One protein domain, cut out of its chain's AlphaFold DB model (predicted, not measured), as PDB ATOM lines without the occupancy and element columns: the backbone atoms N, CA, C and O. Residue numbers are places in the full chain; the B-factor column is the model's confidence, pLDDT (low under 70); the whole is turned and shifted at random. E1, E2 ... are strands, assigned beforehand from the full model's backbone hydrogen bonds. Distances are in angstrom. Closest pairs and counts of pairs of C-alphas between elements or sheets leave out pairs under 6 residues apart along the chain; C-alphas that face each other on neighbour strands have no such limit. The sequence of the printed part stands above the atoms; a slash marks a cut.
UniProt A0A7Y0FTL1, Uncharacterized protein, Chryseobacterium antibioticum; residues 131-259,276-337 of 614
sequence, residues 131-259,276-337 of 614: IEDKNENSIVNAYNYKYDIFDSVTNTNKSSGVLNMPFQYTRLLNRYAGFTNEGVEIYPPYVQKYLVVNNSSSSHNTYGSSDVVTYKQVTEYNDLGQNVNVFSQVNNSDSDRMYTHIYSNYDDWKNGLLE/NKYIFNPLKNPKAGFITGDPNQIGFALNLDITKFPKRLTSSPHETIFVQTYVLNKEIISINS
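Overview. This is residues 131 to 259 and 276 to 337 of the 614 residues of an uncharacterized protein of Chryseobacterium antibioticum (UniProt A0A7Y0FTL1). The model is a long, open chain of two-stranded ladders: a small, strongly twisted sheet, E1, E2, E9 and E10, makes one end, and the long hairpin E12 and E13 reaches to the other, with the hairpin E6 and E7 partly over it. At the sheet's end the hairpins E1 and E2 and E3 and E4 point away in opposite directions, and the short ladder E5 and E8 leads from there into a middle of loops. The printed part has 191 residues with no named helix and thirteen named strands, E1 to E13 in order along the chain; the class is all strand. The sheet's order is E1, E2, E9, E10, antiparallel throughout. The whole is extended, with a radius of gyration of the C-alphas of 25.4 A and spans of 90 by 50 by 45 A.

Along the chain. In the sheet, E1 is residues 131 to 135, from C-alpha 131 at (124.685, 128.683, 136.392); E2, residues 138 to 146, measures 23.3 A and bends by 58 degrees at residue 141. E9 is residues 217 to 222, and E10 is residues 225 to 231. E3 is residues 148 to 151, E4 156 to 159, E5 161 to 163, E8 213 to 215 and E11 276 to 281. E6, residues 171 to 179, measures 22.9 A; E7, residues 185 to 196, measures 24.9 A and bends by 104 degrees at residue 188. E12, residues 297 to 312, measures 41.0 A and bends by 60 degrees at residue 309. E13, residues 322 to 336, measures 43.1 A and ends with C-alpha 336 at (102.202, 102.375, 133.782).

Arrangement. E2 pairs with E1 over residues 138 to 143, where N 133 and O 141 are 3.0 A apart, and with E9 over 144 to 146, where N 144 and O 221 are 2.9 A apart. E9 and E10 form a hairpin, with N 220 and O 227 at 2.9 A. E2 runs on into E3 at 33 degrees; in the hairpin E3 and E4, N 149 and O 158 are 2.8 A apart. E5 and E8 are antiparallel, with N 162 and O 214 at 2.8 A. In the hairpin E6 and E7, N 173 and O 194 are 2.8 A apart; in E12 and E13, N 305 and O 329 are 2.8 A apart. The closest C-alphas of E6 and E12 are those of Tyr 176 and Phe 309, 5.8 A. E7 and E12 are near each other, with 7 pairs of C-alphas within 10 A. E11 pairs with no named strand and is apart from E10 and E12.

Size, cuts and confidence. The two C-alphas farthest apart, those of Leu 224 and His 318, are 89.7 A apart. Residues 260 to 275 are not printed, and C-alphas 259 and 276 are 4.9 A apart across the cut. The links E7 to E8 and E11 to E12 are long. The mean pLDDT of the printed part is 74.9, and 67 residues are under 70, among them 193 to 212 and 235 to 249.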
ATOM      1  N   ILE A 131     123.999 128.889 137.670       93.00
ATOM      2  CA  ILE A 131     124.685 128.683 136.392       93.00
ATOM      3  C   ILE A 131     125.362 130.002 136.038       93.00
ATOM      4  O   ILE A 131     124.745 131.068 136.101       93.00
ATOM      5  N   GLU A 132     126.654 129.923 135.741       89.19
ATOM      6  CA  GLU A 132     127.465 131.053 135.307       89.19
ATOM      7  C   GLU A 132     127.940 130.776 133.890       89.19
ATOM      8  O   GLU A 132     128.747 129.870 133.673       89.19
ATOM      9  N   ASP A 133     127.489 131.591 132.948       82.94
ATOM     10  CA  ASP A 133     128.120 131.640 131.640       82.94
ATOM     11  C   ASP A 133     129.410 132.438 131.819       82.94
ATOM     12  O   ASP A 133     129.372 133.565 132.320       82.94
ATOM     13  N   LYS A 134     130.566 131.864 131.476       79.19
ATOM     14  CA  LYS A 134     131.864 132.538 131.606       79.19
ATOM     15  C   LYS A 134     132.494 132.759 130.251       79.19
ATOM     16  O   LYS A 134     132.477 131.877 129.401       79.19
ATOM     17  N   ASN A 135     133.114 133.920 130.105       79.25
ATOM     18  CA  ASN A 135     134.024 134.192 129.015       79.25
ATOM     19  C   ASN A 135     135.396 134.574 129.569       79.25
ATOM     20  O   ASN A 135     135.487 135.578 130.281       79.25
ATOM     21  N   GLU A 136     136.414 133.789 129.201       63.22
ATOM     22  CA  GLU A 136     137.863 133.982 129.367       63.22
ATOM     23  C   GLU A 136     138.430 134.314 130.745       63.22
ATOM     24  O   GLU A 136     139.631 134.164 130.895       63.22
ATOM     25  N   ASN A 137     137.604 134.756 131.701       69.12
ATOM     26  CA  ASN A 137     137.801 134.940 133.148       69.12
ATOM     27  C   ASN A 137     136.655 135.769 133.795       69.12
ATOM     28  O   ASN A 137     136.664 135.981 135.005       69.12
ATOM     29  N   SER A 138     135.660 136.240 133.027       68.81
ATOM     30  CA  SER A 138     134.532 137.066 133.494       68.81
ATOM     31  C   SER A 138     133.196 136.319 133.439       68.81
ATOM     32  O   SER A 138     132.965 135.517 132.531       68.81
ATOM     33  N   ILE A 139     132.314 136.571 134.412       73.94
ATOM     34  CA  ILE A 139     130.946 136.037 134.408       73.94
ATOM     35  C   ILE A 139     130.092 136.924 133.501       73.94
ATOM     36  O   ILE A 139     129.964 138.122 133.716       73.94
ATOM     37  N   VAL A 140     129.531 136.306 132.475       72.94
ATOM     38  CA  VAL A 140     128.740 136.904 131.400       72.94
ATOM     39  C   VAL A 140     127.290 137.026 131.848       72.94
ATOM     40  O   VAL A 140     126.725 138.117 131.888       72.94
ATOM     41  N   ASN A 141     126.717 135.901 132.264       75.94
ATOM     42  CA  ASN A 141     125.395 135.818 132.860       75.94
ATOM     43  C   ASN A 141     125.470 134.949 134.107       75.94
ATOM     44  O   ASN A 141     126.227 133.981 134.170       75.94
ATOM     45  N   ALA A 142     124.655 135.290 135.097       87.94
ATOM     46  CA  ALA A 142     124.502 134.508 136.307       87.94
ATOM     47  C   ALA A 142     123.019 134.270 136.567       87.94
ATOM     48  O   ALA A 142     122.294 135.195 136.939       87.94
ATOM     49  N   TYR A 143     122.594 133.024 136.403       91.44
ATOM     50  CA  TYR A 143     121.260 132.573 136.769       91.44
ATOM     51  C   TYR A 143     121.345 131.901 138.126       91.44
ATOM     52  O   TYR A 143     122.106 130.953 138.311       91.44
ATOM     53  N   ASN A 144     120.605 132.422 139.093       95.94
ATOM     54  CA  ASN A 144     120.484 131.830 140.414       95.94
ATOM     55  C   ASN A 144     119.166 131.072 140.499       95.94
ATOM     56  O   ASN A 144     118.183 131.456 139.870       95.94
ATOM     57  N   TYR A 145     119.135 130.030 141.318       96.31
ATOM     58  CA  TYR A 145     117.958 129.183 141.461       96.31
ATOM     59  C   TYR A 145     117.555 129.088 142.929       96.31
ATOM     60  O   TYR A 145     118.394 128.909 143.816       96.31
ATOM     61  N   LYS A 146     116.255 129.215 143.191       94.56
ATOM     62  CA  LYS A 146     115.640 128.931 144.495       94.56
ATOM     63  C   LYS A 146     114.547 127.883 144.331       94.56
ATOM     64  O   LYS A 146     113.862 127.826 143.310       94.56
ATOM     65  N   TYR A 147     114.392 127.079 145.371       92.38
ATOM     66  CA  TYR A 147     113.531 125.899 145.404       92.38
ATOM     67  C   TYR A 147     112.534 126.014 146.551       92.38
ATOM     68  O   TYR A 147     112.254 125.041 147.241       92.38
ATOM     69  N   ASP A 148     112.068 127.232 146.808       90.62
ATOM     70  CA  ASP A 148     111.143 127.525 147.889       90.62
ATOM     71  C   ASP A 148     109.765 127.840 147.316       90.62
ATOM     72  O   ASP A 148     109.635 128.453 146.249       90.62
ATOM     73  N   ILE A 149     108.737 127.433 148.048       89.56
ATOM     74  CA  ILE A 149     107.337 127.746 147.794       89.56
ATOM     75  C   ILE A 149     106.752 128.442 149.024       89.56
ATOM     76  O   ILE A 149     107.053 128.080 150.164       89.56
ATOM     77  N   PHE A 150     105.927 129.461 148.788       87.12
ATOM     78  CA  PHE A 150     105.239 130.175 149.855       87.12
ATOM     79  C   PHE A 150     104.076 129.331 150.381       87.12
ATOM     80  O   PHE A 150     103.186 128.944 149.620       87.12
ATOM     81  N   ASP A 151     104.089 129.044 151.679       81.94
ATOM     82  CA  ASP A 151     102.999 128.378 152.378       81.94
ATOM     83  C   ASP A 151     102.111 129.431 153.050       81.94
ATOM     84  O   ASP A 151     102.526 130.111 153.990       81.94
ATOM     85  N   SER A 152     100.879 129.571 152.557       82.56
ATOM     86  CA  SER A 152      99.910 130.537 153.079       82.56
ATOM     87  C   SER A 152      99.377 130.174 154.465       82.56
ATOM     88  O   SER A 152      98.919 131.065 155.177       82.56
ATOM     89  N   VAL A 153      99.440 128.901 154.867       82.50
ATOM     90  CA  VAL A 153      98.951 128.434 156.173       82.50
ATOM     91  C   VAL A 153      99.925 128.836 157.270       82.50
ATOM     92  O   VAL A 153      99.516 129.325 158.320       82.50
ATOM     93  N   THR A 154     101.220 128.648 157.026       82.62
ATOM     94  CA  THR A 154     102.269 128.997 157.992       82.62
ATOM     95  C   THR A 154     102.815 130.408 157.791       82.62
ATOM     96  O   THR A 154     103.555 130.890 158.645       82.62
ATOM     97  N   ASN A 155     102.450 131.077 156.692       86.94
ATOM     98  CA  ASN A 155     102.981 132.373 156.266       86.94
ATOM     99  C   ASN A 155     104.519 132.370 156.158       86.94
ATOM    100  O   ASN A 155     105.200 133.319 156.552       86.94
ATOM    101  N   THR A 156     105.085 131.270 155.656       85.44
ATOM    102  CA  THR A 156     106.536 131.082 155.523       85.44
ATOM    103  C   THR A 156     106.890 130.432 154.197       85.44
ATOM    104  O   THR A 156     106.124 129.642 153.653       85.44
ATOM    105  N   ASN A 157     108.104 130.686 153.711       85.19
ATOM    106  CA  ASN A 157     108.673 129.895 152.628       85.19
ATOM    107  C   ASN A 157     109.138 128.538 153.164       85.19
ATOM    108  O   ASN A 157     109.820 128.472 154.188       85.19
ATOM    109  N   LYS A 158     108.785 127.468 152.457       86.31
ATOM    110  CA  LYS A 158     109.284 126.113 152.703       86.31
ATOM    111  C   LYS A 158     109.888 125.545 151.427       86.31
ATOM    112  O   LYS A 158     109.587 126.028 150.338       86.31
ATOM    113  N   SER A 159     110.690 124.494 151.562       85.75
ATOM    114  CA  SER A 159     111.188 123.748 150.406       85.75
ATOM    115  C   SER A 159     110.020 123.310 149.517       85.75
ATOM    116  O   SER A 159     109.022 122.783 150.010       85.75
ATOM    117  N   SER A 160     110.153 123.517 148.212       87.81
ATOM    118  CA  SER A 160     109.265 122.970 147.185       87.81
ATOM    119  C   SER A 160     109.621 121.527 146.819       87.81
ATOM    120  O   SER A 160     108.970 120.948 145.952       87.81
ATOM    121  N   GLY A 161     110.670 120.976 147.441       82.94
ATOM    122  CA  GLY A 161     111.109 119.603 147.249       82.94
ATOM    123  C   GLY A 161     110.015 118.617 147.643       82.94
ATOM    124  O   GLY A 161     109.493 118.684 148.756       82.94
ATOM    125  N   VAL A 162     109.694 117.714 146.730       78.44
ATOM    126  CA  VAL A 162     108.739 116.628 146.921       78.44
ATOM    127  C   VAL A 162     109.490 115.325 146.743       78.44
ATOM    128  O   VAL A 162     110.307 115.170 145.835       78.44
ATOM    129  N   LEU A 163     109.230 114.397 147.649       73.75
ATOM    130  CA  LEU A 163     109.736 113.051 147.531       73.75
ATOM    131  C   LEU A 163     108.855 112.316 146.510       73.75
ATOM    132  O   LEU A 163     107.675 112.092 146.772       73.75
ATOM    133  N   ASN A 164     109.414 111.964 145.350       67.44
ATOM    134  CA  ASN A 164     108.664 111.249 144.306       67.44
ATOM    135  C   ASN A 164     108.203 109.875 144.794       67.44
ATOM    136  O   ASN A 164     107.141 109.396 144.410       67.44
ATOM    137  N   MET A 165     108.993 109.262 145.677       65.25
ATOM    138  CA  MET A 165     108.624 108.024 146.339       65.25
ATOM    139  C   MET A 165     109.152 107.975 147.771       65.25
ATOM    140  O   MET A 165     110.320 108.300 147.998       65.25
ATOM    141  N   PRO A 166     108.348 107.501 148.737       63.47
ATOM    142  CA  PRO A 166     108.843 107.155 150.066       63.47
ATOM    143  C   PRO A 166     110.095 106.292 149.952       63.47
ATOM    144  O   PRO A 166     110.164 105.365 149.138       63.47
ATOM    145  N   PHE A 167     111.084 106.547 150.801       63.53
ATOM    146  CA  PHE A 167     112.251 105.697 150.781       63.53
ATOM    147  C   PHE A 167     111.878 104.279 151.225       63.53
ATOM    148  O   PHE A 167     111.364 104.058 152.325       63.53
ATOM    149  N   GLN A 168     112.213 103.291 150.400       58.16
ATOM    150  CA  GLN A 168     111.943 101.874 150.669       58.16
ATOM    151  C   GLN A 168     112.997 101.229 151.592       58.16
ATOM    152  O   GLN A 168     113.201 100.017 151.579       58.16
ATOM    153  N   TYR A 169     113.646 102.042 152.438       54.94
ATOM    154  CA  TYR A 169     114.719 101.699 153.385       54.94
ATOM    155  C   TYR A 169     114.336 100.670 154.462       54.94
ATOM    156  O   TYR A 169     115.095 100.452 155.398       54.94
ATOM    157  N   THR A 170     113.163 100.054 154.403       54.81
ATOM    158  CA  THR A 170     112.706  99.111 155.422       54.81
ATOM    159  C   THR A 170     111.938  97.972 154.773       54.81
ATOM    160  O   THR A 170     110.708  97.975 154.749       54.81
ATOM    161  N   ARG A 171     112.657  96.967 154.257       59.38
ATOM    162  CA  ARG A 171     112.042  95.680 153.901       59.38
ATOM    163  C   ARG A 171     112.077  94.757 155.111       59.38
ATOM    164  O   ARG A 171     113.124  94.601 155.738       59.38
ATOM    165  N   LEU A 172     110.952  94.118 155.415       63.78
ATOM    166  CA  LEU A 172     110.926  92.990 156.342       63.78
ATOM    167  C   LEU A 172     111.439  91.750 155.603       63.78
ATOM    168  O   LEU A 172     110.727  91.190 154.775       63.78
ATOM    169  N   LEU A 173     112.674  91.339 155.883       66.81
ATOM    170  CA  LEU A 173     113.200  90.051 155.444       66.81
ATOM    171  C   LEU A 173     112.756  88.949 156.387       66.81
ATOM    172  O   LEU A 173     112.868  89.071 157.607       66.81
ATOM    173  N   ASN A 174     112.340  87.838 155.803       71.38
ATOM    174  CA  ASN A 174     112.082  86.614 156.535       71.38
ATOM    175  C   ASN A 174     113.339  85.738 156.531       71.38
ATOM    176  O   ASN A 174     113.849  85.368 155.470       71.38
ATOM    177  N   ARG A 175     113.835  85.375 157.717       71.81
ATOM    178  CA  ARG A 175     114.945  84.429 157.889       71.81
ATOM    179  C   ARG A 175     114.482  83.222 158.696       71.81
ATOM    180  O   ARG A 175     113.767  83.356 159.684       71.81
ATOM    181  N   TYR A 176     114.929  82.041 158.283       73.25
ATOM    182  CA  TYR A 176     114.782  80.823 159.069       73.25
ATOM    183  C   TYR A 176     115.648  80.894 160.337       73.25
ATOM    184  O   TYR A 176     116.869  81.044 160.239       73.25
ATOM    185  N   ALA A 177     115.019  80.766 161.506       70.44
ATOM    186  CA  ALA A 177     115.693  80.619 162.790       70.44
ATOM    187  C   ALA A 177     115.536  79.169 163.275       70.44
ATOM    188  O   ALA A 177     114.529  78.807 163.878       70.44
ATOM    189  N   GLY A 178     116.521  78.330 162.945       65.50
ATOM    190  CA  GLY A 178     116.595  76.939 163.413       65.50
ATOM    191  C   GLY A 178     117.449  76.751 164.664       65.50
ATOM    192  O   GLY A 178     117.384  75.697 165.280       65.50
ATOM    193  N   PHE A 179     118.231  77.766 165.041       69.12
ATOM    194  CA  PHE A 179     119.142  77.723 166.179       69.12
ATOM    195  C   PHE A 179     119.142  79.064 166.919       69.12
ATOM    196  O   PHE A 179     118.973  80.114 166.292       69.12
ATOM    197  N   THR A 180     119.337  79.042 168.237       67.44
ATOM    198  CA  THR A 180     119.620  80.239 169.041       67.44
ATOM    199  C   THR A 180     121.015  80.786 168.710       67.44
ATOM    200  O   THR A 180     121.831  80.105 168.085       67.44
ATOM    201  N   ASN A 181     121.333  82.001 169.171       68.00
ATOM    202  CA  ASN A 181     122.678  82.589 169.031       68.00
ATOM    203  C   ASN A 181     123.784  81.760 169.723       68.00
ATOM    204  O   ASN A 181     124.963  81.982 169.475       68.00
ATOM    205  N   GLU A 182     123.392  80.805 170.566       72.00
ATOM    206  CA  GLU A 182     124.258  79.891 171.314       72.00
ATOM    207  C   GLU A 182     124.355  78.505 170.643       72.00
ATOM    208  O   GLU A 182     124.994  77.602 171.173       72.00
ATOM    209  N   GLY A 183     123.728  78.319 169.472       66.44
ATOM    210  CA  GLY A 183     123.771  77.070 168.703       66.44
ATOM    211  C   GLY A 183     122.759  76.004 169.137       66.44
ATOM    212  O   GLY A 183     122.852  74.868 168.677       66.44
ATOM    213  N   VAL A 184     121.785  76.342 169.989       71.62
ATOM    214  CA  VAL A 184     120.745  75.406 170.457       71.62
ATOM    215  C   VAL A 184     119.606  75.332 169.447       71.62
ATOM    216  O   VAL A 184     119.094  76.367 169.031       71.62
ATOM    217  N   GLU A 185     119.189  74.128 169.063       66.06
ATOM    218  CA  GLU A 185     118.115  73.917 168.085       66.06
ATOM    219  C   GLU A 185     116.753  74.421 168.606       66.06
ATOM    220  O   GLU A 185     116.354  74.137 169.736       66.06
ATOM    221  N   ILE A 186     116.033  75.187 167.782       67.25
ATOM    222  CA  ILE A 186     114.716  75.755 168.110       67.25
ATOM    223  C   ILE A 186     113.623  74.861 167.514       67.25
ATOM    224  O   ILE A 186     113.532  74.725 166.291       67.25
ATOM    225  N   TYR A 187     112.749  74.301 168.362       64.25
ATOM    226  CA  TYR A 187     111.631  73.453 167.930       64.25
ATOM    227  C   TYR A 187     110.270  73.907 168.509       64.25
ATOM    228  O   TYR A 187     110.131  73.980 169.730       64.25
ATOM    229  N   PRO A 188     109.239  74.148 167.670       61.31
ATOM    230  CA  PRO A 188     109.291  74.142 166.211       61.31
ATOM    231  C   PRO A 188     110.068  75.362 165.686       61.31
ATOM    232  O   PRO A 188     110.005  76.437 166.287       61.31
ATOM    233  N   PRO A 189     110.788  75.228 164.561       64.94
ATOM    234  CA  PRO A 189     111.466  76.368 163.970       64.94
ATOM    235  C   PRO A 189     110.446  77.426 163.543       64.94
ATOM    236  O   PRO A 189     109.334  77.098 163.117       64.94
ATOM    237  N   TYR A 190     110.838  78.696 163.604       69.31
ATOM    238  CA  TYR A 190     109.985  79.806 163.189       69.31
ATOM    239  C   TYR A 190     110.706  80.751 162.226       69.31
ATOM    240  O   TYR A 190     111.930  80.740 162.069       69.31
ATOM    241  N   VAL A 191     109.909  81.557 161.526       68.81
ATOM    242  CA  VAL A 191     110.398  82.594 160.620       68.81
ATOM    243  C   VAL A 191     110.551  83.885 161.413       68.81
ATOM    244  O   VAL A 191     109.569  84.425 161.923       68.81
ATOM    245  N   GLN A 192     111.780  84.379 161.517       71.44
ATOM    246  CA  GLN A 192     112.069  85.660 162.147       71.44
ATOM    247  C   GLN A 192     112.049  86.774 161.099       71.44
ATOM    248  O   GLN A 192     112.583  86.612 159.999       71.44
ATOM    249  N   LYS A 193     111.449  87.914 161.457       67.38
ATOM    250  CA  LYS A 193     111.418  89.122 160.625       67.38
ATOM    251  C   LYS A 193     112.577  90.045 160.998       67.38
ATOM    252  O   LYS A 193     112.721  90.392 162.168       67.38
ATOM    253  N   TYR A 194     113.364  90.463 160.014       64.31
ATOM    254  CA  TYR A 194     114.435  91.449 160.160       64.31
ATOM    255  C   TYR A 194     114.140  92.682 159.318       64.31
ATOM    256  O   TYR A 194     113.647  92.566 158.200       64.31
ATOM    257  N   LEU A 195     114.475  93.858 159.840       61.88
ATOM    258  CA  LEU A 195     114.427  95.106 159.091       61.88
ATOM    259  C   LEU A 195     115.713  95.251 158.270       61.88
ATOM    260  O   LEU A 195     116.802  95.211 158.839       61.88
ATOM    261  N   VAL A 196     115.598  95.434 156.956       60.81
ATOM    262  CA  VAL A 196     116.741  95.719 156.078       60.81
ATOM    263  C   VAL A 196     116.603  97.080 155.418       60.81
ATOM    264  O   VAL A 196     115.534  97.422 154.915       60.81
ATOM    265  N   VAL A 197     117.729  97.800 155.394       56.47
ATOM    266  CA  VAL A 197     117.896  99.133 154.813       56.47
ATOM    267  C   VAL A 197     118.586  99.039 153.456       56.47
ATOM    268  O   VAL A 197     119.742  98.635 153.383       56.47
ATOM    269  N   ASN A 198     117.876  99.396 152.379       55.84
ATOM    270  CA  ASN A 198     118.400  99.455 151.009       55.84
ATOM    271  C   ASN A 198     117.847 100.693 150.271       55.84
ATOM    272  O   ASN A 198     116.735 101.127 150.558       55.84
ATOM    273  N   ASN A 199     118.623 101.275 149.353       51.69
ATOM    274  CA  ASN A 199     118.336 102.540 148.673       51.69
ATOM    275  C   ASN A 199     117.607 102.409 147.323       51.69
ATOM    276  O   ASN A 199     117.302 103.440 146.731       51.69
ATOM    277  N   SER A 200     117.337 101.199 146.818       53.50
ATOM    278  CA  SER A 200     116.582 101.011 145.567       53.50
ATOM    279  C   SER A 200     115.989  99.603 145.421       53.50
ATOM    280  O   SER A 200     116.541  98.619 145.919       53.50
ATOM    281  N   SER A 201     114.860  99.502 144.714       55.06
ATOM    282  CA  SER A 201     114.311  98.235 144.221       55.06
ATOM    283  C   SER A 201     114.642  98.053 142.734       55.06
ATOM    284  O   SER A 201     114.867  99.015 142.000       55.06
ATOM    285  N   SER A 202     114.646  96.804 142.262       55.81
ATOM    286  CA  SER A 202     114.935  96.462 140.862       55.81
ATOM    287  C   SER A 202     113.952  97.074 139.855       55.81
ATOM    288  O   SER A 202     114.330  97.273 138.704       55.81
ATOM    289  N   SER A 203     112.723  97.406 140.267       53.78
ATOM    290  CA  SER A 203     111.697  97.991 139.394       53.78
ATOM    291  C   SER A 203     112.077  99.376 138.871       53.78
ATOM    292  O   SER A 203     111.868  99.651 137.692       53.78
ATOM    293  N   HIS A 204     112.703 100.206 139.706       54.69
ATOM    294  CA  HIS A 204     113.065 101.589 139.372       54.69
ATOM    295  C   HIS A 204     114.288 101.689 138.446       54.69
ATOM    296  O   HIS A 204     114.467 102.684 137.753       54.69
ATOM    297  N   ASN A 205     115.084 100.619 138.329       54.78
ATOM    298  CA  ASN A 205     116.169 100.552 137.345       54.78
ATOM    299  C   ASN A 205     115.665 100.349 135.903       54.78
ATOM    300  O   ASN A 205     116.425 100.566 134.963       54.78
ATOM    301  N   THR A 206     114.402  99.946 135.704       52.00
ATOM    302  CA  THR A 206     113.843  99.599 134.378       52.00
ATOM    303  C   THR A 206     113.734 100.809 133.440       52.00
ATOM    304  O   THR A 206     113.766 100.638 132.225       52.00
ATOM    305  N   TYR A 207     113.647 102.026 133.988       50.94
ATOM    306  CA  TYR A 207     113.476 103.268 133.221       50.94
ATOM    307  C   TYR A 207     114.573 104.314 133.464       50.94
ATOM    308  O   TYR A 207     114.509 105.409 132.917       50.94
ATOM    309  N   GLY A 208     115.609 103.970 134.236       47.47
ATOM    310  CA  GLY A 208     116.833 104.768 134.330       47.47
ATOM    311  C   GLY A 208     116.746 106.084 135.111       47.47
ATOM    312  O   GLY A 208     117.746 106.799 135.120       47.47
ATOM    313  N   SER A 209     115.638 106.409 135.787       52.50
ATOM    314  CA  SER A 209     115.587 107.555 136.704       52.50
ATOM    315  C   SER A 209     115.492 107.097 138.161       52.50
ATOM    316  O   SER A 209     114.572 106.405 138.588       52.50
ATOM    317  N   SER A 210     116.494 107.490 138.942       53.66
ATOM    318  CA  SER A 210     116.508 107.415 140.403       53.66
ATOM    319  C   SER A 210     116.178 108.787 140.993       53.66
ATOM    320  O   SER A 210     116.799 109.227 141.962       53.66
ATOM    321  N   ASP A 211     115.214 109.490 140.386       64.94
ATOM    322  CA  ASP A 211     114.801 110.829 140.807       64.94
ATOM    323  C   ASP A 211     113.973 110.715 142.085       64.94
ATOM    324  O   ASP A 211     112.746 110.724 142.077       64.94
ATOM    325  N   VAL A 212     114.667 110.562 143.210       69.31
ATOM    326  CA  VAL A 212     114.054 110.421 144.535       69.31
ATOM    327  C   VAL A 212     113.349 111.715 144.955       69.31
ATOM    328  O   VAL A 212     112.335 111.672 145.649       69.31
ATOM    329  N   VAL A 213     113.870 112.867 144.524       76.19
ATOM    330  CA  VAL A 213     113.359 114.193 144.880       76.19
ATOM    331  C   VAL A 213     113.130 115.015 143.618       76.19
ATOM    332  O   VAL A 213     114.066 115.240 142.852       76.19
ATOM    333  N   THR A 214     111.913 115.523 143.441       80.12
ATOM    334  CA  THR A 214     111.607 116.585 142.472       80.12
ATOM    335  C   THR A 214     111.257 117.876 143.191       80.12
ATOM    336  O   THR A 214     111.251 117.948 144.418       80.12
ATOM    337  N   TYR A 215     110.997 118.933 142.428       85.56
ATOM    338  CA  TYR A 215     110.620 120.227 142.967       85.56
ATOM    339  C   TYR A 215     109.317 120.674 142.330       85.56
ATOM    340  O   TYR A 215     109.237 120.842 141.116       85.56
ATOM    341  N   LYS A 216     108.312 120.942 143.161       89.00
ATOM    342  CA  LYS A 216     107.037 121.506 142.711       89.00
ATOM    343  C   LYS A 216     107.204 122.907 142.128       89.00
ATOM    344  O   LYS A 216     106.419 123.319 141.285       89.00
ATOM    345  N   GLN A 217     108.207 123.653 142.592       93.50
ATOM    346  CA  GLN A 217     108.482 125.005 142.127       93.50
ATOM    347  C   GLN A 217     109.985 125.269 142.068       93.50
ATOM    348  O   GLN A 217     110.690 125.071 143.059       93.50
ATOM    349  N   VAL A 218     110.458 125.785 140.939       95.31
ATOM    350  CA  VAL A 218     111.829 126.274 140.759       95.31
ATOM    351  C   VAL A 218     111.749 127.702 140.254       95.31
ATOM    352  O   VAL A 218     111.114 127.970 139.237       95.31
ATOM    353  N   THR A 219     112.378 128.635 140.959       96.69
ATOM    354  CA  THR A 219     112.523 130.003 140.458       96.69
ATOM    355  C   THR A 219     113.952 130.240 140.018       96.69
ATOM    356  O   THR A 219     114.867 130.205 140.839       96.69
ATOM    357  N   GLU A 220     114.112 130.529 138.739       96.44
ATOM    358  CA  GLU A 220     115.328 131.081 138.160       96.44
ATOM    359  C   GLU A 220     115.283 132.606 138.277       96.44
ATOM    360  O   GLU A 220     114.237 133.217 138.069       96.44
ATOM    361  N   TYR A 221     116.381 133.251 138.654       94.94
ATOM    362  CA  TYR A 221     116.419 134.704 138.785       94.94
ATOM    363  C   TYR A 221     117.805 135.287 138.548       94.94
ATOM    364  O   TYR A 221     118.839 134.668 138.818       94.94
ATOM    365  N   ASN A 222     117.810 136.525 138.073       92.12
ATOM    366  CA  ASN A 222     118.999 137.338 137.870       92.12
ATOM    367  C   ASN A 222     118.666 138.817 138.144       92.12
ATOM    368  O   ASN A 222     117.641 139.146 138.740       92.12
ATOM    369  N   ASP A 223     119.536 139.726 137.711       88.06
ATOM    370  CA  ASP A 223     119.360 141.165 137.919       88.06
ATOM    371  C   ASP A 223     118.214 141.807 137.118       88.06
ATOM    372  O   ASP A 223     117.868 142.964 137.375       88.06
ATOM    373  N   LEU A 224     117.650 141.090 136.142       88.75
ATOM    374  CA  LEU A 224     116.577 141.570 135.269       88.75
ATOM    375  C   LEU A 224     115.189 141.168 135.770       88.75
ATOM    376  O   LEU A 224     114.211 141.845 135.446       88.75
ATOM    377  N   GLY A 225     115.092 140.098 136.559       93.38
ATOM    378  CA  GLY A 225     113.810 139.566 136.996       93.38
ATOM    379  C   GLY A 225     113.870 138.114 137.448       93.38
ATOM    380  O   GLY A 225     114.927 137.593 137.814       93.38
ATOM    381  N   GLN A 226     112.703 137.474 137.450       95.94
ATOM    382  CA  GLN A 226     112.530 136.096 137.903       95.94
ATOM    383  C   GLN A 226     111.653 135.314 136.932       95.94
ATOM    384  O   GLN A 226     110.711 135.851 136.355       95.94
ATOM    385  N   ASN A 227     111.937 134.030 136.810       97.06
ATOM    386  CA  ASN A 227     111.163 133.058 136.076       97.06
ATOM    387  C   ASN A 227     110.748 131.934 137.038       97.06
ATOM    388  O   ASN A 227     111.578 131.126 137.461       97.06
ATOM    389  N   VAL A 228     109.480 131.923 137.446       97.38
ATOM    390  CA  VAL A 228     108.916 130.948 138.389       97.38
ATOM    391  C   VAL A 228     108.260 129.821 137.601       97.38
ATOM    392  O   VAL A 228     107.208 130.013 136.995       97.38
ATOM    393  N   ASN A 229     108.862 128.638 137.648       97.50
ATOM    394  CA  ASN A 229     108.339 127.420 137.042       97.50
ATOM    395  C   ASN A 229     107.668 126.557 138.110       97.50
ATOM    396  O   ASN A 229     108.281 126.265 139.139       97.50
ATOM    397  N   VAL A 230     106.427 126.151 137.864       96.00
ATOM    398  CA  VAL A 230     105.648 125.233 138.697       96.00
ATOM    399  C   VAL A 230     105.427 123.950 137.911       96.00
ATOM    400  O   VAL A 230     105.001 123.998 136.755       96.00
ATOM    401  N   PHE A 231     105.720 122.820 138.546       93.38
ATOM    402  CA  PHE A 231     105.726 121.509 137.915       93.38
ATOM    403  C   PHE A 231     104.676 120.571 138.508       93.38
ATOM    404  O   PHE A 231     104.369 120.652 139.703       93.38
ATOM    405  N   SER A 232     104.194 119.646 137.678       89.25
ATOM    406  CA  SER A 232     103.258 118.599 138.066       89.25
ATOM    407  C   SER A 232     103.848 117.696 139.141       89.25
ATOM    408  O   SER A 232     105.053 117.421 139.181       89.25
ATOM    409  N   GLN A 233     102.962 117.239 140.020       80.75
ATOM    410  CA  GLN A 233     103.256 116.304 141.095       80.75
ATOM    411  C   GLN A 233     102.110 115.292 141.172       80.75
ATOM    412  O   GLN A 233     100.943 115.658 141.326       80.75
ATOM    413  N   VAL A 234     102.440 114.015 141.050       71.25
ATOM    414  CA  VAL A 234     101.545 112.885 141.245       71.25
ATOM    415  C   VAL A 234     101.418 112.689 142.744       71.25
ATOM    416  O   VAL A 234     102.322 112.193 143.412       71.25
ATOM    417  N   ASN A 235     100.276 113.095 143.289       56.88
ATOM    418  CA  ASN A 235      99.954 112.860 144.689       56.88
ATOM    419  C   ASN A 235      99.647 111.370 144.904       56.88
ATOM    420  O   ASN A 235      98.482 110.971 144.939       56.88
ATOM    421  N   ASN A 236     100.672 110.540 145.072       56.78
ATOM    422  CA  ASN A 236     100.477 109.232 145.684       56.78
ATOM    423  C   ASN A 236     100.316 109.450 147.192       56.78
ATOM    424  O   ASN A 236     101.119 110.154 147.804       56.78
ATOM    425  N   SER A 237      99.293 108.852 147.810       51.59
ATOM    426  CA  SER A 237      98.999 108.972 149.252       51.59
ATOM    427  C   SER A 237     100.165 108.567 150.170       51.59
ATOM    428  O   SER A 237     100.124 108.821 151.371       51.59
ATOM    429  N   ASP A 238     101.198 107.928 149.616       53.25
ATOM    430  CA  ASP A 238     102.420 107.528 150.308       53.25
ATOM    431  C   ASP A 238     103.602 108.505 150.134       53.25
ATOM    432  O   ASP A 238     104.604 108.338 150.824       53.25
ATOM    433  N   SER A 239     103.507 109.535 149.281       53.06
ATOM    434  CA  SER A 239     104.558 110.565 149.100       53.06
ATOM    435  C   SER A 239     104.764 111.452 150.339       53.06
ATOM    436  O   SER A 239     105.859 111.964 150.562       53.06
ATOM    437  N   ASP A 240     103.751 111.544 151.210       57.38
ATOM    438  CA  ASP A 240     103.853 112.187 152.529       57.38
ATOM    439  C   ASP A 240     104.651 111.348 153.543       57.38
ATOM    440  O   ASP A 240     104.993 111.820 154.633       57.38
ATOM    441  N   ARG A 241     104.946 110.081 153.228       60.50
ATOM    442  CA  ARG A 241     105.717 109.201 154.107       60.50
ATOM    443  C   ARG A 241     107.178 109.246 153.700       60.50
ATOM    444  O   ARG A 241     107.543 108.942 152.577       60.50
ATOM    445  N   MET A 242     108.053 109.527 154.658       62.59
ATOM    446  CA  MET A 242     109.491 109.402 154.413       62.59
ATOM    447  C   MET A 242     109.917 107.937 154.222       62.59
ATOM    448  O   MET A 242     110.886 107.665 153.521       62.59
ATOM    449  N   TYR A 243     109.180 106.996 154.818       62.00
ATOM    450  CA  TYR A 243     109.447 105.563 154.739       62.00
ATOM    451  C   TYR A 243     108.164 104.794 154.447       62.00
ATOM    452  O   TYR A 243     107.128 105.054 155.061       62.00
ATOM    453  N   THR A 244     108.246 103.794 153.574       60.06
ATOM    454  CA  THR A 244     107.143 102.857 153.355       60.06
ATOM    455  C   THR A 244     107.656 101.440 153.129       60.06
ATOM    456  O   THR A 244     108.784 101.223 152.687       60.06
ATOM    457  N   HIS A 245     106.787 100.475 153.413       54.72
ATOM    458  CA  HIS A 245     106.923  99.083 152.984       54.72
ATOM    459  C   HIS A 245     105.956  98.741 151.836       54.72
ATOM    460  O   HIS A 245     105.903  97.589 151.424       54.72
ATOM    461  N   ILE A 246     105.170  99.721 151.373       58.69
ATOM    462  CA  ILE A 246     104.187  99.593 150.294       58.69
ATOM    463  C   ILE A 246     104.846 100.044 148.995       58.69
ATOM    464  O   ILE A 246     105.409 101.137 148.930       58.69
ATOM    465  N   TYR A 247     104.779  99.219 147.960       59.75
ATOM    466  CA  TYR A 247     105.365  99.553 146.674       59.75
ATOM    467  C   TYR A 247     104.286 100.215 145.821       59.75
ATOM    468  O   TYR A 247     103.236  99.628 145.558       59.75
ATOM    469  N   SER A 248     104.521 101.466 145.431       63.06
ATOM    470  CA  SER A 248     103.654 102.180 144.500       63.06
ATOM    471  C   SER A 248     103.885 101.683 143.077       63.06
ATOM    472  O   SER A 248     104.969 101.205 142.736       63.06
ATOM    473  N   ASN A 249     102.857 101.808 142.236       69.88
ATOM    474  CA  ASN A 249     103.006 101.606 140.799       69.88
ATOM    475  C   ASN A 249     104.059 102.570 140.245       69.88
ATOM    476  O   ASN A 249     104.218 103.677 140.751       69.88
ATOM    477  N   TYR A 250     104.749 102.156 139.185       72.88
ATOM    478  CA  TYR A 250     105.680 103.039 138.497       72.88
ATOM    479  C   TYR A 250     104.903 103.990 137.580       72.88
ATOM    480  O   TYR A 250     104.460 103.589 136.496       72.88
ATOM    481  N   ASP A 251     104.710 105.235 138.021       75.94
ATOM    482  CA  ASP A 251     104.101 106.312 137.233       75.94
ATOM    483  C   ASP A 251     104.776 107.685 137.393       75.94
ATOM    484  O   ASP A 251     104.210 108.713 137.016       75.94
ATOM    485  N   ASP A 252     106.030 107.682 137.855       73.88
ATOM    486  CA  ASP A 252     106.827 108.883 138.131       73.88
ATOM    487  C   ASP A 252     107.033 109.781 136.906       73.88
ATOM    488  O   ASP A 252     107.249 110.980 137.047       73.88
ATOM    489  N   TRP A 253     106.911 109.226 135.698       77.19
ATOM    490  CA  TRP A 253     106.990 109.957 134.430       77.19
ATOM    491  C   TRP A 253     105.893 111.023 134.257       77.19
ATOM    492  O   TRP A 253     105.988 111.865 133.368       77.19
ATOM    493  N   LYS A 254     104.849 111.001 135.093       81.12
ATOM    494  CA  LYS A 254     103.811 112.039 135.151       81.12
ATOM    495  C   LYS A 254     104.220 113.249 136.012       81.12
ATOM    496  O   LYS A 254     103.541 114.279 135.965       81.12
ATOM    497  N   ASN A 255     105.284 113.133 136.813       81.56
ATOM    498  CA  ASN A 255     105.862 114.231 137.591       81.56
ATOM    499  C   ASN A 255     106.722 115.141 136.707       81.56
ATOM    500  O   ASN A 255     107.241 114.723 135.676       81.56
ATOM    501  N   GLY A 256     106.937 116.381 137.151       85.25
ATOM    502  CA  GLY A 256     107.933 117.266 136.541       85.25
ATOM    503  C   GLY A 256     107.497 117.943 135.236       85.25
ATOM    504  O   GLY A 256     108.321 118.585 134.589       85.25
ATOM    505  N   LEU A 257     106.223 117.848 134.845       91.75
ATOM    506  CA  LEU A 257     105.686 118.549 133.675       91.75
ATOM    507  C   LEU A 257     105.443 120.020 134.010       91.75
ATOM    508  O   LEU A 257     104.932 120.324 135.081       91.75
ATOM    509  N   LEU A 258     105.797 120.947 133.121       96.06
ATOM    510  CA  LEU A 258     105.662 122.387 133.371       96.06
ATOM    511  C   LEU A 258     104.189 122.820 133.342       96.06
ATOM    512  O   LEU A 258     103.664 123.158 132.290       96.06
ATOM    513  N   GLU A 259     103.523 122.870 134.491       96.62
ATOM    514  CA  GLU A 259     102.117 123.287 134.592       96.62
ATOM    515  C   GLU A 259     101.948 124.800 134.491       96.62
ATOM    516  O   GLU A 259     100.957 125.281 133.943       96.62
ATOM    517  N   ASN A 276      99.979 125.374 131.272       98.25
ATOM    518  CA  ASN A 276      99.849 124.211 130.401       98.25
ATOM    519  C   ASN A 276      98.911 123.165 131.004       98.25
ATOM    520  O   ASN A 276      98.854 122.984 132.223       98.25
ATOM    521  N   LYS A 277      98.216 122.434 130.137       97.06
ATOM    522  CA  LYS A 277      97.414 121.263 130.491       97.06
ATOM    523  C   LYS A 277      97.932 120.052 129.742       97.06
ATOM    524  O   LYS A 277      98.101 120.082 128.526       97.06
ATOM    525  N   TYR A 278      98.120 118.974 130.492       94.00
ATOM    526  CA  TYR A 278      98.603 117.713 129.961       94.00
ATOM    527  C   TYR A 278      97.527 116.639 130.050       94.00
ATOM    528  O   TYR A 278      96.790 116.568 131.037       94.00
ATOM    529  N   ILE A 279      97.457 115.792 129.028       91.50
ATOM    530  CA  ILE A 279      96.692 114.546 129.050       91.50
ATOM    531  C   ILE A 279      97.671 113.379 128.937       91.50
ATOM    532  O   ILE A 279      98.708 113.469 128.278       91.50
ATOM    533  N   PHE A 280      97.330 112.292 129.625       87.69
ATOM    534  CA  PHE A 280      98.058 111.037 129.580       87.69
ATOM    535  C   PHE A 280      97.255 110.018 128.784       87.69
ATOM    536  O   PHE A 280      96.222 109.555 129.270       87.69
ATOM    537  N   ASN A 281      97.713 109.672 127.581       85.06
ATOM    538  CA  ASN A 281      97.025 108.696 126.742       85.06
ATOM    539  C   ASN A 281      97.718 107.320 126.815       85.06
ATOM    540  O   ASN A 281      98.796 107.144 126.236       85.06
ATOM    541  N   PRO A 282      97.164 106.339 127.553       80.38
ATOM    542  CA  PRO A 282      97.757 105.015 127.663       80.38
ATOM    543  C   PRO A 282      97.646 104.254 126.339       80.38
ATOM    544  O   PRO A 282      96.568 103.819 125.940       80.38
ATOM    545  N   LEU A 283      98.786 104.024 125.684       77.31
ATOM    546  CA  LEU A 283      98.865 103.118 124.544       77.31
ATOM    547  C   LEU A 283      99.617 101.844 124.898       77.31
ATOM    548  O   LEU A 283     100.763 101.865 125.348       77.31
ATOM    549  N   LYS A 284      98.982 100.713 124.598       75.38
ATOM    550  CA  LYS A 284      99.538  99.380 124.804       75.38
ATOM    551  C   LYS A 284      99.650  98.649 123.480       75.38
ATOM    552  O   LYS A 284      98.719  98.644 122.680       75.38
ATOM    553  N   ASN A 285     100.793  98.000 123.261       74.38
ATOM    554  CA  ASN A 285     100.975  97.175 122.076       74.38
ATOM    555  C   ASN A 285      99.994  95.995 122.150       74.38
ATOM    556  O   ASN A 285     100.096  95.211 123.096       74.38
ATOM    557  N   PRO A 286      99.082  95.814 121.178       74.56
ATOM    558  CA  PRO A 286      98.135  94.701 121.204       74.56
ATOM    559  C   PRO A 286      98.825  93.330 121.120       74.56
ATOM    560  O   PRO A 286      98.228  92.322 121.484       74.56
ATOM    561  N   LYS A 287     100.090  93.273 120.676       78.88
ATOM    562  CA  LYS A 287     100.923  92.059 120.685       78.88
ATOM    563  C   LYS A 287     101.594  91.787 122.037       78.88
ATOM    564  O   LYS A 287     102.271  90.770 122.174       78.88
ATOM    565  N   ALA A 288     101.464  92.674 123.025       77.81
ATOM    566  CA  ALA A 288     101.993  92.423 124.359       77.81
ATOM    567  C   ALA A 288     101.212  91.273 125.014       77.81
ATOM    568  O   ALA A 288     100.004  91.365 125.211       77.81
ATOM    569  N   GLY A 289     101.906  90.197 125.397       77.19
ATOM    570  CA  GLY A 289     101.293  89.046 126.079       77.19
ATOM    571  C   GLY A 289     100.824  89.335 127.512       77.19
ATOM    572  O   GLY A 289     100.191  88.493 128.141       77.19
ATOM    573  N   PHE A 290     101.133  90.519 128.041       83.50
ATOM    574  CA  PHE A 290     100.661  90.975 129.341       83.50
ATOM    575  C   PHE A 290      99.277  91.607 129.185       83.50
ATOM    576  O   PHE A 290      99.177  92.756 128.776       83.50
ATOM    577  N   ILE A 291      98.207  90.878 129.497       77.75
ATOM    578  CA  ILE A 291      96.822  91.367 129.394       77.75
ATOM    579  C   ILE A 291      96.284  91.625 130.804       77.75
ATOM    580  O   ILE A 291      96.305  90.745 131.659       77.75
ATOM    581  N   THR A 292      95.801  92.841 131.038       80.00
ATOM    582  CA  THR A 292      95.255  93.328 132.313       80.00
ATOM    583  C   THR A 292      93.919  94.018 132.046       80.00
ATOM    584  O   THR A 292      93.665  94.451 130.925       80.00
ATOM    585  N   GLY A 293      93.064  94.144 133.067       79.00
ATOM    586  CA  GLY A 293      91.829  94.938 132.967       79.00
ATOM    587  C   GLY A 293      92.062  96.456 132.962       79.00
ATOM    588  O   GLY A 293      91.131  97.213 132.714       79.00
ATOM    589  N   ASP A 294      93.292  96.895 133.238       82.75
ATOM    590  CA  ASP A 294      93.696  98.300 133.265       82.75
ATOM    591  C   ASP A 294      94.547  98.625 132.023       82.75
ATOM    592  O   ASP A 294      95.657  98.086 131.903       82.75
ATOM    593  N   PRO A 295      94.060  99.479 131.100       76.44
ATOM    594  CA  PRO A 295      94.784  99.837 129.882       76.44
ATOM    595  C   PRO A 295      96.067 100.636 130.148       76.44
ATOM    596  O   PRO A 295      96.953 100.635 129.296       76.44
ATOM    597  N   ASN A 296      96.207 101.263 131.322       79.25
ATOM    598  CA  ASN A 296      97.414 102.010 131.684       79.25
ATOM    599  C   ASN A 296      98.605 101.094 131.982       79.25
ATOM    600  O   ASN A 296      99.751 101.526 131.876       79.25
ATOM    601  N   GLN A 297      98.347  99.832 132.338       82.62
ATOM    602  CA  GLN A 297      99.378  98.880 132.737       82.62
ATOM    603  C   GLN A 297      99.967  98.182 131.513       82.62
ATOM    604  O   GLN A 297      99.361  97.282 130.916       82.62
ATOM    605  N   ILE A 298     101.188  98.564 131.153       80.50
ATOM    606  CA  ILE A 298     101.913  97.967 130.023       80.50
ATOM    607  C   ILE A 298     102.804  96.800 130.442       80.50
ATOM    608  O   ILE A 298     103.201  95.992 129.604       80.50
ATOM    609  N   GLY A 299     103.084  96.683 131.736       83.06
ATOM    610  CA  GLY A 299     103.919  95.633 132.285       83.06
ATOM    611  C   GLY A 299     103.833  95.587 133.797       83.06
ATOM    612  O   GLY A 299     103.022  96.267 134.428       83.06
ATOM    613  N   PHE A 300     104.714  94.790 134.375       82.75
ATOM    614  CA  PHE A 300     104.912  94.739 135.807       82.75
ATOM    615  C   PHE A 300     106.380  94.479 136.105       82.75
ATOM    616  O   PHE A 300     107.065  93.773 135.363       82.75
ATOM    617  N   ALA A 301     106.848  95.023 137.217       75.81
ATOM    618  CA  ALA A 301     108.058  94.563 137.856       75.81
ATOM    619  C   ALA A 301     107.695  93.593 138.979       75.81
ATOM    620  O   ALA A 301     106.613  93.649 139.567       75.81
ATOM    621  N   LEU A 302     108.621  92.685 139.262       76.56
ATOM    622  CA  LEU A 302     108.463  91.689 140.302       76.56
ATOM    623  C   LEU A 302     109.571  91.872 141.328       76.56
ATOM    624  O   LEU A 302     110.756  91.758 141.004       76.56
ATOM    625  N   ASN A 303     109.177  92.112 142.569       72.06
ATOM    626  CA  ASN A 303     110.072  92.006 143.702       72.06
ATOM    627  C   ASN A 303     109.811  90.672 144.401       72.06
ATOM    628  O   ASN A 303     108.683  90.369 144.793       72.06
ATOM    629  N   LEU A 304     110.854  89.851 144.511       74.94
ATOM    630  CA  LEU A 304     110.782  88.544 145.148       74.94
ATOM    631  C   LEU A 304     111.620  88.536 146.419       74.94
ATOM    632  O   LEU A 304     112.799  88.896 146.421       74.94
ATOM    633  N   ASP A 305     111.011  88.052 147.490       73.38
ATOM    634  CA  ASP A 305     111.704  87.628 148.693       73.38
ATOM    635  C   ASP A 305     111.539  86.114 148.832       73.38
ATOM    636  O   ASP A 305     110.430  85.598 149.000       73.38
ATOM    637  N   ILE A 306     112.652  85.396 148.683       79.88
ATOM    638  CA  ILE A 306     112.692  83.935 148.693       79.88
ATOM    639  C   ILE A 306     113.381  83.494 149.977       79.88
ATOM    640  O   ILE A 306     114.603  83.578 150.103       79.88
ATOM    641  N   THR A 307     112.606  82.960 150.914       80.25
ATOM    642  CA  THR A 307     113.133  82.411 152.162       80.25
ATOM    643  C   THR A 307     113.155  80.895 152.086       80.25
ATOM    644  O   THR A 307     112.119  80.232 152.060       80.25
ATOM    645  N   LYS A 308     114.354  80.324 152.093       82.75
ATOM    646  CA  LYS A 308     114.560  78.880 152.183       82.75
ATOM    647  C   LYS A 308     114.395  78.405 153.629       82.75
ATOM    648  O   LYS A 308     115.023  78.968 154.525       82.75
ATOM    649  N   PHE A 309     113.611  77.352 153.856       76.38
ATOM    650  CA  PHE A 309     113.477  76.719 155.171       76.38
ATOM    651  C   PHE A 309     113.193  75.205 155.072       76.38
ATOM    652  O   PHE A 309     112.508  74.757 154.148       76.38
ATOM    653  N   PRO A 310     113.717  74.379 155.991       72.69
ATOM    654  CA  PRO A 310     113.376  72.962 156.066       72.69
ATOM    655  C   PRO A 310     111.940  72.769 156.583       72.69
ATOM    656  O   PRO A 310     111.566  73.311 157.623       72.69
ATOM    657  N   LYS A 311     111.138  71.961 155.879       73.88
ATOM    658  CA  LYS A 311     109.798  71.530 156.299       73.88
ATOM    659  C   LYS A 311     109.816  70.032 156.587       73.88
ATOM    660  O   LYS A 311     110.270  69.239 155.760       73.88
ATOM    661  N   ARG A 312     109.314  69.641 157.756       72.31
ATOM    662  CA  ARG A 312     109.169  68.237 158.155       72.31
ATOM    663  C   ARG A 312     108.023  67.586 157.366       72.31
ATOM    664  O   ARG A 312     106.928  68.146 157.332       72.31
ATOM    665  N   LEU A 313     108.269  66.430 156.741       70.38
ATOM    666  CA  LEU A 313     107.247  65.667 155.999       70.38
ATOM    667  C   LEU A 313     106.607  64.543 156.816       70.38
ATOM    668  O   LEU A 313     105.439  64.233 156.611       70.38
ATOM    669  N   THR A 314     107.359  63.925 157.727       65.31
ATOM    670  CA  THR A 314     106.917  62.741 158.473       65.31
ATOM    671  C   THR A 314     106.703  63.075 159.943       65.31
ATOM    672  O   THR A 314     107.549  63.714 160.558       65.31
ATOM    673  N   SER A 315     105.602  62.622 160.547       59.47
ATOM    674  CA  SER A 315     105.352  62.731 161.997       59.47
ATOM    675  C   SER A 315     105.890  61.537 162.803       59.47
ATOM    676  O   SER A 315     105.716  61.499 164.018       59.47
ATOM    677  N   SER A 316     106.562  60.578 162.149       62.31
ATOM    678  CA  SER A 316     107.088  59.369 162.797       62.31
ATOM    679  C   SER A 316     108.196  59.698 163.814       62.31
ATOM    680  O   SER A 316     109.046  60.545 163.524       62.31
ATOM    681  N   PRO A 317     108.218  59.032 164.985       58.88
ATOM    682  CA  PRO A 317     109.278  59.172 165.984       58.88
ATOM    683  C   PRO A 317     110.597  58.483 165.596       58.88
ATOM    684  O   PRO A 317     111.608  58.727 166.246       58.88
ATOM    685  N   HIS A 318     110.611  57.635 164.559       60.50
ATOM    686  CA  HIS A 318     111.789  56.831 164.201       60.50
ATOM    687  C   HIS A 318     112.560  57.338 162.980       60.50
ATOM    688  O   HIS A 318     113.717  56.975 162.809       60.50
ATOM    689  N   GLU A 319     111.960  58.201 162.155       60.09
ATOM    690  CA  GLU A 319     112.640  58.769 160.991       60.09
ATOM    691  C   GLU A 319     112.051  60.142 160.646       60.09
ATOM    692  O   GLU A 319     110.871  60.278 160.295       60.09
ATOM    693  N   THR A 320     112.873  61.185 160.784       62.34
ATOM    694  CA  THR A 320     112.481  62.565 160.472       62.34
ATOM    695  C   THR A 320     113.068  62.954 159.127       62.34
ATOM    696  O   THR A 320     114.261  63.220 159.013       62.34
ATOM    697  N   ILE A 321     112.214  63.008 158.104       70.88
ATOM    698  CA  ILE A 321     112.609  63.460 156.771       70.88
ATOM    699  C   ILE A 321     112.272  64.946 156.646       70.88
ATOM    700  O   ILE A 321     111.109  65.356 156.755       70.88
ATOM    701  N   PHE A 322     113.303  65.753 156.399       71.31
ATOM    702  CA  PHE A 322     113.165  67.163 156.057       71.31
ATOM    703  C   PHE A 322     113.287  67.347 154.552       71.31
ATOM    704  O   PHE A 322     114.214  66.837 153.927       71.31
ATOM    705  N   VAL A 323     112.390  68.144 153.981       75.31
ATOM    706  CA  VAL A 323     112.559  68.663 152.622       75.31
ATOM    707  C   VAL A 323     112.778  70.156 152.662       75.31
ATOM    708  O   VAL A 323     112.213  70.876 153.487       75.31
ATOM    709  N   GLN A 324     113.610  70.638 151.747       80.56
ATOM    710  CA  GLN A 324     113.784  72.068 151.570       80.56
ATOM    711  C   GLN A 324     112.521  72.639 150.929       80.56
ATOM    712  O   GLN A 324     112.132  72.239 149.836       80.56
ATOM    713  N   THR A 325     111.883  73.568 151.630       79.12
ATOM    714  CA  THR A 325     110.758  74.354 151.128       79.12
ATOM    715  C   THR A 325     111.203  75.807 150.984       79.12
ATOM    716  O   THR A 325     112.120  76.268 151.664       79.12
ATOM    717  N   TYR A 326     110.562  76.539 150.082       83.62
ATOM    718  CA  TYR A 326     110.805  77.959 149.873       83.62
ATOM    719  C   TYR A 326     109.508  78.712 150.173       83.62
ATOM    720  O   TYR A 326     108.472  78.400 149.587       83.62
ATOM    721  N   VAL A 327     109.544  79.680 151.093       79.00
ATOM    722  CA  VAL A 327     108.500  80.709 151.178       79.00
ATOM    723  C   VAL A 327     108.834  81.757 150.133       79.00
ATOM    724  O   VAL A 327     109.915  82.340 150.162       79.00
ATOM    725  N   LEU A 328     107.901  81.981 149.217       79.38
ATOM    726  CA  LEU A 328     107.976  83.049 148.237       79.38
ATOM    727  C   LEU A 328     107.025  84.161 148.672       79.38
ATOM    728  O   LEU A 328     105.810  83.997 148.564       79.38
ATOM    729  N   ASN A 329     107.568  85.289 149.120       76.12
ATOM    730  CA  ASN A 329     106.800  86.526 149.165       76.12
ATOM    731  C   ASN A 329     107.065  87.261 147.857       76.12
ATOM    732  O   ASN A 329     108.215  87.530 147.505       76.12
ATOM    733  N   LYS A 330     106.000  87.531 147.110       77.25
ATOM    734  CA  LYS A 330     106.078  88.254 145.847       77.25
ATOM    735  C   LYS A 330     105.331  89.562 145.964       77.25
ATOM    736  O   LYS A 330     104.255  89.610 146.556       77.25
ATOM    737  N   GLU A 331     105.871  90.568 145.309       75.31
ATOM    738  CA  GLU A 331     105.223  91.850 145.147       75.31
ATOM    739  C   GLU A 331     105.293  92.269 143.690       75.31
ATOM    740  O   GLU A 331     106.348  92.216 143.055       75.31
ATOM    741  N   ILE A 332     104.123  92.597 143.154       77.56
ATOM    742  CA  ILE A 332     103.931  92.941 141.754       77.56
ATOM    743  C   ILE A 332     103.715  94.443 141.711       77.56
ATOM    744  O   ILE A 332     102.764  94.948 142.299       77.56
ATOM    745  N   ILE A 333     104.607  95.132 141.015       76.62
ATOM    746  CA  ILE A 333     104.566  96.577 140.837       76.62
ATOM    747  C   ILE A 333     104.078  96.816 139.421       76.62
ATOM    748  O   ILE A 333     104.781  96.461 138.472       76.62
ATOM    749  N   SER A 334     102.882  97.377 139.258       80.12
ATOM    750  CA  SER A 334     102.390  97.684 137.919       80.12
ATOM    751  C   SER A 334     103.234  98.787 137.299       80.12
ATOM    752  O   SER A 334     103.567  99.784 137.942       80.12
ATOM    753  N   ILE A 335     103.575  98.598 136.030       78.88
ATOM    754  CA  ILE A 335     104.293  99.584 135.236       78.88
ATOM    755  C   ILE A 335     103.276 100.267 134.339       78.88
ATOM    756  O   ILE A 335     102.723  99.639 133.425       78.88
ATOM    757  N   ASN A 336     103.057 101.551 134.608       80.62
ATOM    758  CA  ASN A 336     102.202 102.375 133.782       80.62
ATOM    759  C   ASN A 336     103.012 103.031 132.672       80.62
ATOM    760  O   ASN A 336     104.165 103.411 132.865       80.62
ATOM    761  N   SER A 337     102.380 103.221 131.524       77.50
ATOM    762  CA  SER A 337     102.919 104.055 130.456       77.50
ATOM    763  C   SER A 337     101.789 104.796 129.774       77.50
ATOM    764  O   SER A 337     100.640 104.354 129.775       77.50
TER     765      SER A 337